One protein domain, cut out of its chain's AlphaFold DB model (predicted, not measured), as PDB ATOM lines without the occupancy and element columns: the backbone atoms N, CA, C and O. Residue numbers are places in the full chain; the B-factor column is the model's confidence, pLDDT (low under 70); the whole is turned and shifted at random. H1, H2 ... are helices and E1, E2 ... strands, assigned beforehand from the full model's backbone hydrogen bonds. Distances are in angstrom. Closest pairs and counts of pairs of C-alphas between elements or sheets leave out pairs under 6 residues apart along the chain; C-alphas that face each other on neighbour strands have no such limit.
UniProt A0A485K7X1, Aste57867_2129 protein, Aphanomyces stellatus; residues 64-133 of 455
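This is residues 64 to 133 of the 455 residues of the protein "Aste57867_2129 protein" of Aphanomyces stellatus (UniProt A0A485K7X1). With little regular structure, this is a loose rod: helices H1 and H2 meet as an L at one end, hairpin E1 and E2 lies in the middle, and looping residues 109 to 133 make the other end. Of 70 printed residues, 27, under half, are in H1, H2, E1 and E2, in that order; the class is mixed, the sheet E1 - E2 antiparallel. The radius of gyration of the C-alphas is 15.9 A, the spans 50 by 20 by 19 A.

Find C-alpha 64 at (169.370, 194.482, 85.353); H1 runs to residue 72, 12.0 A. H2 is residues 76 to 87, 16.4 A. E1 is residues 99 to 101 and E2 residues 106 to 108, each 6.1 A, ending at C-alpha 108, (171.523, 175.060, 74.234).

H2 touches H1 with residues 76 to 78 alone, at a steep tilt of 66 degrees, opposite ways; the closest C-alphas, Asp 70 and Val 77, are 4.9 A apart. In both, every O i to N i+4 pair is within hydrogen-bond range. In the hairpin, N 99 and O 108, 2.9 A, are within range. H1 is apart from E1 and E2.

The farthest C-alphas, Gln 65 and Val 133, are 50.3 A apart. The printed part has no cut; link H2 to E1 is long, 11 residues. Look for pLDDT under 70 at residues 85 to 86 and 88 to 94.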
ATOM      1  N   GLU A  64     169.145 194.369  83.910       84.62
ATOM      2  CA  GLU A  64     169.370 194.482  85.353       84.62
ATOM      3  C   GLU A  64     168.045 194.425  86.130       84.62
ATOM      4  O   GLU A  64     167.947 193.738  87.147       84.62
ATOM      5  N   GLN A  65     166.981 195.040  85.605       85.88
ATOM      6  CA  GLN A  65     165.630 194.921  86.158       85.88
ATOM      7  C   GLN A  65     165.072 193.499  86.029       85.88
ATOM      8  O   GLN A  65     164.478 192.999  86.986       85.88
ATOM      9  N   ILE A  66     165.284 192.822  84.894       82.69
ATOM     10  CA  ILE A  66     164.872 191.423  84.702       82.69
ATOM     11  C   ILE A  66     165.634 190.503  85.663       82.69
ATOM     12  O   ILE A  66     165.015 189.645  86.288       82.69
ATOM     13  N   GLN A  67     166.941 190.703  85.850       85.81
ATOM     14  CA  GLN A  67     167.745 189.950  86.818       85.81
ATOM     15  C   GLN A  67     167.318 190.227  88.260       85.81
ATOM     16  O   GLN A  67     167.214 189.289  89.050       85.81
ATOM     17  N   ALA A  68     167.022 191.479  88.611       85.75
ATOM     18  CA  ALA A  68     166.524 191.838  89.935       85.75
ATOM     19  C   ALA A  68     165.149 191.206  90.215       85.75
ATOM     20  O   ALA A  68     164.917 190.678  91.304       85.75
ATOM     21  N   LEU A  69     164.255 191.197  89.220       85.44
ATOM     22  CA  LEU A  69     162.956 190.519  89.281       85.44
ATOM     23  C   LEU A  69     163.106 188.998  89.377       85.44
ATOM     24  O   LEU A  69     162.387 188.350  90.143       85.44
ATOM     25  N   ASP A  70     164.042 188.409  88.639       90.19
ATOM     26  CA  ASP A  70     164.289 186.974  88.697       90.19
ATOM     27  C   ASP A  70     164.881 186.554  90.047       90.19
ATOM     28  O   ASP A  70     164.402 185.608  90.677       90.19
ATOM     29  N   ALA A  71     165.829 187.332  90.573       82.62
ATOM     30  CA  ALA A  71     166.381 187.143  91.909       82.62
ATOM     31  C   ALA A  71     165.305 187.281  93.001       82.62
ATOM     32  O   ALA A  71     165.210 186.430  93.886       82.62
ATOM     33  N   ALA A  72     164.446 188.303  92.916       83.56
ATOM     34  CA  ALA A  72     163.365 188.530  93.878       83.56
ATOM     35  C   ALA A  72     162.289 187.430  93.844       83.56
ATOM     36  O   ALA A  72     161.670 187.130  94.865       83.56
ATOM     37  N   THR A  73     162.072 186.802  92.685       85.00
ATOM     38  CA  THR A  73     161.076 185.731  92.510       85.00
ATOM     39  C   THR A  73     161.651 184.321  92.660       85.00
ATOM     40  O   THR A  73     160.912 183.343  92.511       85.00
ATOM     41  N   GLY A  74     162.943 184.197  92.984       88.56
ATOM     42  CA  GLY A  74     163.624 182.915  93.164       88.56
ATOM     43  C   GLY A  74     163.803 182.128  91.862       88.56
ATOM     44  O   GLY A  74     163.603 180.913  91.858       88.56
ATOM     45  N   GLY A  75     164.121 182.802  90.754       85.69
ATOM     46  CA  GLY A  75     164.364 182.175  89.449       85.69
ATOM     47  C   GLY A  75     163.098 181.906  88.628       85.69
ATOM     48  O   GLY A  75     163.122 181.160  87.645       85.69
ATOM     49  N   ARG A  76     161.931 182.400  89.060       80.75
ATOM     50  CA  ARG A  76     160.648 182.072  88.411       80.75
ATOM     51  C   ARG A  76     160.392 182.883  87.155       80.75
ATOM     52  O   ARG A  76     159.775 182.348  86.236       80.75
ATOM     53  N   VAL A  77     160.846 184.133  87.112       84.62
ATOM     54  CA  VAL A  77     160.736 184.979  85.916       84.62
ATOM     55  C   VAL A  77     161.604 184.395  84.805       84.62
ATOM     56  O   VAL A  77     161.112 184.220  83.698       84.62
ATOM     57  N   GLY A  78     162.818 183.949  85.119       82.88
ATOM     58  CA  GLY A  78     163.713 183.228  84.221       82.88
ATOM     59  C   GLY A  78     163.086 181.936  83.706       82.88
ATOM     60  O   GLY A  78     163.039 181.724  82.502       82.88
ATOM     61  N   ASN A  79     162.489 181.116  84.579       78.75
ATOM     62  CA  ASN A  79     161.773 179.901  84.160       78.75
ATOM     63  C   ASN A  79     160.553 180.181  83.264       78.75
ATOM     64  O   ASN A  79     160.230 179.388  82.379       78.75
ATOM     65  N   LEU A  80     159.834 181.279  83.505       81.75
ATOM     66  CA  LEU A  80     158.662 181.652  82.714       81.75
ATOM     67  C   LEU A  80     159.070 182.251  81.365       81.75
ATOM     68  O   LEU A  80     158.483 181.883  80.350       81.75
ATOM     69  N   LEU A  81     160.113 183.083  81.335       79.50
ATOM     70  CA  LEU A  81     160.736 183.583  80.110       79.50
ATOM     71  C   LEU A  81     161.344 182.443  79.291       79.50
ATOM     72  O   LEU A  81     161.152 182.421  78.084       79.50
ATOM     73  N   GLN A  82     161.977 181.454  79.927       79.38
ATOM     74  CA  GLN A  82     162.466 180.231  79.285       79.38
ATOM     75  C   GLN A  82     161.311 179.444  78.645       79.38
ATOM     76  O   GLN A  82     161.391 179.084  77.480       79.38
ATOM     77  N   LYS A  83     160.193 179.241  79.356       78.19
ATOM     78  CA  LYS A  83     159.011 178.544  78.811       78.19
ATOM     79  C   LYS A  83     158.293 179.320  77.709       78.19
ATOM     80  O   LYS A  83     157.741 178.714  76.795       78.19
ATOM     81  N   LEU A  84     158.243 180.650  77.808       72.81
ATOM     82  CA  LEU A  84     157.720 181.503  76.741       72.81
ATOM     83  C   LEU A  84     158.658 181.485  75.529       72.81
ATOM     84  O   LEU A  84     158.175 181.393  74.409       72.81
ATOM     85  N   ARG A  85     159.976 181.469  75.752       67.38
ATOM     86  CA  ARG A  85     161.017 181.313  74.726       67.38
ATOM     87  C   ARG A  85     160.933 179.956  74.026       67.38
ATOM     88  O   ARG A  85     161.023 179.908  72.810       67.38
ATOM     89  N   GLU A  86     160.697 178.875  74.763       65.38
ATOM     90  CA  GLU A  86     160.486 177.525  74.212       65.38
ATOM     91  C   GLU A  86     159.186 177.403  73.398       65.38
ATOM     92  O   GLU A  86     159.069 176.513  72.562       65.38
ATOM     93  N   ARG A  87     158.203 178.286  73.631       73.25
ATOM     94  CA  ARG A  87     156.924 178.326  72.898       73.25
ATOM     95  C   ARG A  87     156.878 179.363  71.783       73.25
ATOM     96  O   ARG A  87     155.978 179.301  70.946       73.25
ATOM     97  N   ALA A  88     157.788 180.331  71.782       64.69
ATOM     98  CA  ALA A  88     157.890 181.308  70.717       64.69
ATOM     99  C   ALA A  88     158.447 180.603  69.474       64.69
ATOM    100  O   ALA A  88     159.625 180.274  69.403       64.69
ATOM    101  N   TYR A  89     157.578 180.371  68.491       52.91
ATOM    102  CA  TYR A  89     157.901 179.727  67.212       52.91
ATOM    103  C   TYR A  89     158.843 180.546  66.309       52.91
ATOM    104  O   TYR A  89     159.215 180.080  65.236       52.91
ATOM    105  N   ALA A  90     159.228 181.759  66.716       53.41
ATOM    106  CA  ALA A  90     160.090 182.635  65.939       53.41
ATOM    107  C   ALA A  90     161.489 182.716  66.572       53.41
ATOM    108  O   ALA A  90     161.586 182.966  67.779       53.41
ATOM    109  N   PRO A  91     162.569 182.539  65.788       52.22
ATOM    110  CA  PRO A  91     163.930 182.710  66.273       52.22
ATOM    111  C   PRO A  91     164.146 184.181  66.651       52.22
ATOM    112  O   PRO A  91     164.334 185.040  65.793       52.22
ATOM    113  N   PHE A  92     164.080 184.482  67.946       51.72
ATOM    114  CA  PHE A  92     164.572 185.752  68.468       51.72
ATOM    115  C   PHE A  92     166.107 185.732  68.411       51.72
ATOM    116  O   PHE A  92     166.695 184.724  68.813       51.72
ATOM    117  N   PRO A  93     166.768 186.807  67.948       52.31
ATOM    118  CA  PRO A  93     168.218 186.918  68.038       52.31
ATOM    119  C   PRO A  93     168.601 186.971  69.523       52.31
ATOM    120  O   PRO A  93     168.314 187.943  70.219       52.31
ATOM    121  N   LEU A  94     169.157 185.868  70.019       61.94
ATOM    122  CA  LEU A  94     169.675 185.714  71.377       61.94
ATOM    123  C   LEU A  94     171.187 185.958  71.376       61.94
ATOM    124  O   LEU A  94     171.818 185.865  70.324       61.94
ATOM    125  N   ASP A  95     171.742 186.253  72.556       70.00
ATOM    126  CA  ASP A  95     173.187 186.370  72.780       70.00
ATOM    127  C   ASP A  95     173.953 185.201  72.128       70.00
ATOM    128  O   ASP A  95     173.516 184.050  72.220       70.00
ATOM    129  N   ASP A  96     175.119 185.493  71.539       78.06
ATOM    130  CA  ASP A  96     175.931 184.614  70.667       78.06
ATOM    131  C   ASP A  96     176.259 183.203  71.213       78.06
ATOM    132  O   ASP A  96     176.776 182.354  70.489       78.06
ATOM    133  N   TRP A  97     175.988 182.931  72.491       85.00
ATOM    134  CA  TRP A  97     176.284 181.668  73.169       85.00
ATOM    135  C   TRP A  97     175.080 180.722  73.303       85.00
ATOM    136  O   TRP A  97     175.266 179.589  73.752       85.00
ATOM    137  N   VAL A  98     173.864 181.142  72.931       89.00
ATOM    138  CA  VAL A  98     172.663 180.288  72.964       89.00
ATOM    139  C   VAL A  98     172.145 180.056  71.550       89.00
ATOM    140  O   VAL A  98     171.529 180.930  70.945       89.00
ATOM    141  N   VAL A  99     172.330 178.839  71.044       91.50
ATOM    142  CA  VAL A  99     171.866 178.428  69.715       91.50
ATOM    143  C   VAL A  99     170.734 177.413  69.868       91.50
ATOM    144  O   VAL A  99     170.753 176.547  70.746       91.50
ATOM    145  N   TYR A 100     169.706 177.516  69.027       91.75
ATOM    146  CA  TYR A 100     168.668 176.491  68.968       91.75
ATOM    147  C   TYR A 100     169.219 175.238  68.287       91.75
ATOM    148  O   TYR A 100     169.610 175.270  67.120       91.75
ATOM    149  N   CYS A 101     169.230 174.121  69.009       94.88
ATOM    150  CA  CYS A 101     169.646 172.844  68.457       94.88
ATOM    151  C   CYS A 101     168.422 172.047  67.989       94.88
ATOM    152  O   CYS A 101     167.627 171.575  68.808       94.88
ATOM    153  N   ALA A 102     168.317 171.824  66.676       93.38
ATOM    154  CA  ALA A 102     167.207 171.073  66.083       93.38
ATOM    155  C   ALA A 102     167.170 169.601  66.539       93.38
ATOM    156  O   ALA A 102     166.101 169.004  66.630       93.38
ATOM    157  N   LEU A 103     168.326 169.020  66.887       93.50
ATOM    158  CA  LEU A 103     168.416 167.646  67.388       93.50
ATOM    159  C   LEU A 103     168.011 167.532  68.861       93.50
ATOM    160  O   LEU A 103     167.419 166.530  69.243       93.50
ATOM    161  N   CYS A 104     168.278 168.536  69.698       92.50
ATOM    162  CA  CYS A 104     167.763 168.562  71.071       92.50
ATOM    163  C   CYS A 104     166.312 169.033  71.151       92.50
ATOM    164  O   CYS A 104     165.662 168.758  72.153       92.50
ATOM    165  N   ASN A 105     165.830 169.764  70.142       91.19
ATOM    166  CA  ASN A 105     164.595 170.543  70.208       91.19
ATOM    167  C   ASN A 105     164.590 171.551  71.382       91.19
ATOM    168  O   ASN A 105     163.553 171.833  71.977       91.19
ATOM    169  N   HIS A 106     165.769 172.073  71.737       92.75
ATOM    170  CA  HIS A 106     165.968 173.013  72.841       92.75
ATOM    171  C   HIS A 106     167.076 174.019  72.505       92.75
ATOM    172  O   HIS A 106     168.018 173.708  71.772       92.75
ATOM    173  N   TYR A 107     166.973 175.220  73.079       88.19
ATOM    174  CA  TYR A 107     168.051 176.207  73.092       88.19
ATOM    175  C   TYR A 107     169.157 175.738  74.038       88.19
ATOM    176  O   TYR A 107     168.905 175.528  75.224       88.19
ATOM    177  N   ASN A 108     170.363 175.564  73.507       92.25
ATOM    178  CA  ASN A 108     171.523 175.060  74.234       92.25
ATOM    179  C   ASN A 108     172.772 175.881  73.896       92.25
ATOM    180  O   ASN A 108     172.752 176.757  73.033       92.25
ATOM    181  N   THR A 109     173.874 175.584  74.582       92.31
ATOM    182  CA  THR A 109     175.187 176.197  74.316       92.31
ATOM    183  C   THR A 109     175.925 175.559  73.140       92.31
ATOM    184  O   THR A 109     177.078 175.885  72.880       92.31
ATOM    185  N   HIS A 110     175.301 174.598  72.464       91.38
ATOM    186  CA  HIS A 110     175.846 173.912  71.303       91.38
ATOM    187  C   HIS A 110     174.825 173.933  70.173       91.38
ATOM    188  O   HIS A 110     173.616 173.862  70.401       91.38
ATOM    189  N   ASP A 111     175.323 174.025  68.946       94.50
ATOM    190  CA  ASP A 111     174.485 173.950  67.758       94.50
ATOM    191  C   ASP A 111     174.179 172.490  67.379       94.50
ATOM    192  O   ASP A 111     174.667 171.516  67.966       94.50
ATOM    193  N   THR A 112     173.372 172.333  66.337       95.06
ATOM    194  CA  THR A 112     173.045 171.031  65.762       95.06
ATOM    195  C   THR A 112     174.283 170.289  65.244       95.06
ATOM    196  O   THR A 112     174.332 169.066  65.333       95.06
ATOM    197  N   ALA A 113     175.304 170.996  64.748       94.19
ATOM    198  CA  ALA A 113     176.518 170.410  64.182       94.19
ATOM    199  C   ALA A 113     177.415 169.726  65.228       94.19
ATOM    200  O   ALA A 113     178.173 168.827  64.873       94.19
ATOM    201  N   HIS A 114     177.295 170.073  66.512       93.44
ATOM    202  CA  HIS A 114     178.088 169.472  67.592       93.44
ATOM    203  C   HIS A 114     177.506 168.161  68.157       93.44
ATOM    204  O   HIS A 114     178.106 167.540  69.034       93.44
ATOM    205  N   HIS A 115     176.351 167.697  67.673       93.06
ATOM    206  CA  HIS A 115     175.765 166.437  68.133       93.06
ATOM    207  C   HIS A 115     176.392 165.218  67.475       93.06
ATOM    208  O   HIS A 115     176.214 165.010  66.281       93.06
ATOM    209  N   LEU A 116     177.020 164.342  68.257       94.94
ATOM    210  CA  LEU A 116     177.515 163.052  67.779       94.94
ATOM    211  C   LEU A 116     176.419 161.976  67.876       94.94
ATOM    212  O   LEU A 116     175.922 161.687  68.965       94.94
ATOM    213  N   CYS A 117     176.066 161.333  66.760       93.25
ATOM    214  CA  CYS A 117     175.253 160.118  66.802       93.25
ATOM    215  C   CYS A 117     176.066 158.974  67.424       93.25
ATOM    216  O   CYS A 117     177.105 158.601  66.891       93.25
ATOM    217  N   HIS A 118     175.585 158.361  68.504       87.88
ATOM    218  CA  HIS A 118     176.291 157.261  69.175       87.88
ATOM    219  C   HIS A 118     176.351 155.969  68.350       87.88
ATOM    220  O   HIS A 118     177.166 155.105  68.636       87.88
ATOM    221  N   VAL A 119     175.498 155.825  67.331       87.19
ATOM    222  CA  VAL A 119     175.424 154.600  66.522       87.19
ATOM    223  C   VAL A 119     176.393 154.652  65.343       87.19
ATOM    224  O   VAL A 119     177.106 153.691  65.083       87.19
ATOM    225  N   CYS A 120     176.421 155.764  64.603       92.81
ATOM    226  CA  CYS A 120     177.240 155.892  63.391       92.81
ATOM    227  C   CYS A 120     178.380 156.912  63.508       92.81
ATOM    228  O   CYS A 120     179.109 157.120  62.540       92.81
ATOM    229  N   HIS A 121     178.494 157.588  64.654       92.62
ATOM    230  CA  HIS A 121     179.475 158.642  64.941       92.62
ATOM    231  C   HIS A 121     179.463 159.827  63.961       92.62
ATOM    232  O   HIS A 121     180.393 160.630  63.945       92.62
ATOM    233  N   ARG A 122     178.405 159.990  63.153       93.31
ATOM    234  CA  ARG A 122     178.228 161.183  62.316       93.31
ATOM    235  C   ARG A 122     177.722 162.346  63.161       93.31
ATOM    236  O   ARG A 122     176.869 162.157  64.028       93.31
ATOM    237  N   MET A 123     178.241 163.537  62.880       96.12
ATOM    238  CA  MET A 123     177.895 164.756  63.604       96.12
ATOM    239  C   MET A 123     176.752 165.515  62.920       96.12
ATOM    240  O   MET A 123     176.782 165.702  61.708       96.12
ATOM    241  N   GLY A 124     175.745 165.928  63.687       94.50
ATOM    242  CA  GLY A 124     174.710 166.891  63.304       94.50
ATOM    243  C   GLY A 124     173.698 166.482  62.237       94.50
ATOM    244  O   GLY A 124     172.939 167.327  61.778       94.50
ATOM    245  N   ILE A 125     173.655 165.205  61.849       95.56
ATOM    246  CA  ILE A 125     172.739 164.727  60.798       95.56
ATOM    247  C   ILE A 125     171.420 164.208  61.382       95.56
ATOM    248  O   ILE A 125     170.357 164.470  60.834       95.56
ATOM    249  N   HIS A 126     171.481 163.425  62.459       94.06
ATOM    250  CA  HIS A 126     170.323 162.742  63.038       94.06
ATOM    251  C   HIS A 126     170.581 162.406  64.505       94.06
ATOM    252  O   HIS A 126     171.728 162.381  64.966       94.06
ATOM    253  N   LYS A 127     169.510 162.113  65.241       94.56
ATOM    254  CA  LYS A 127     169.607 161.602  66.605       94.56
ATOM    255  C   LYS A 127     169.962 160.121  66.592       94.56
ATOM    256  O   LYS A 127     169.588 159.397  65.678       94.56
ATOM    257  N   SER A 128     170.602 159.637  67.654       90.19
ATOM    258  CA  SER A 128     170.959 158.216  67.795       90.19
ATOM    259  C   SER A 128     169.763 157.258  67.677       90.19
ATOM    260  O   SER A 128     169.963 156.096  67.323       90.19
ATOM    261  N   GLU A 129     168.548 157.723  67.984       87.81
ATOM    262  CA  GLU A 129     167.286 156.980  67.830       87.81
ATOM    263  C   GLU A 129     166.835 156.834  66.368       87.81
ATOM    264  O   GLU A 129     166.330 155.777  66.003       87.81
ATOM    265  N   ASP A 130     167.137 157.817  65.519       92.50
ATOM    266  CA  ASP A 130     166.743 157.874  64.102       92.50
ATOM    267  C   ASP A 130     167.871 157.416  63.158       92.50
ATOM    268  O   ASP A 130     167.877 157.703  61.958       92.50
ATOM    269  N   CYS A 131     168.894 156.751  63.696       92.50
ATOM    270  CA  CYS A 131     170.034 156.316  62.903       92.50
ATOM    271  C   CYS A 131     169.628 155.194  61.940       92.50
ATOM    272  O   CYS A 131     169.294 154.093  62.367       92.50
ATOM    273  N   ALA A 132     169.746 155.448  60.634       93.06
ATOM    274  CA  ALA A 132     169.473 154.461  59.587       93.06
ATOM    275  C   ALA A 132     170.483 153.296  59.548       93.06
ATOM    276  O   ALA A 132     170.269 152.318  58.833       93.06
ATOM    277  N   VAL A 133     171.596 153.390  60.286       90.69
ATOM    278  CA  VAL A 133     172.523 152.265  60.438       90.69
ATOM    279  C   VAL A 133     171.830 151.207  61.286       90.69
ATOM    280  O   VAL A 133     171.616 151.405  62.483       90.69
TER     281      VAL A 133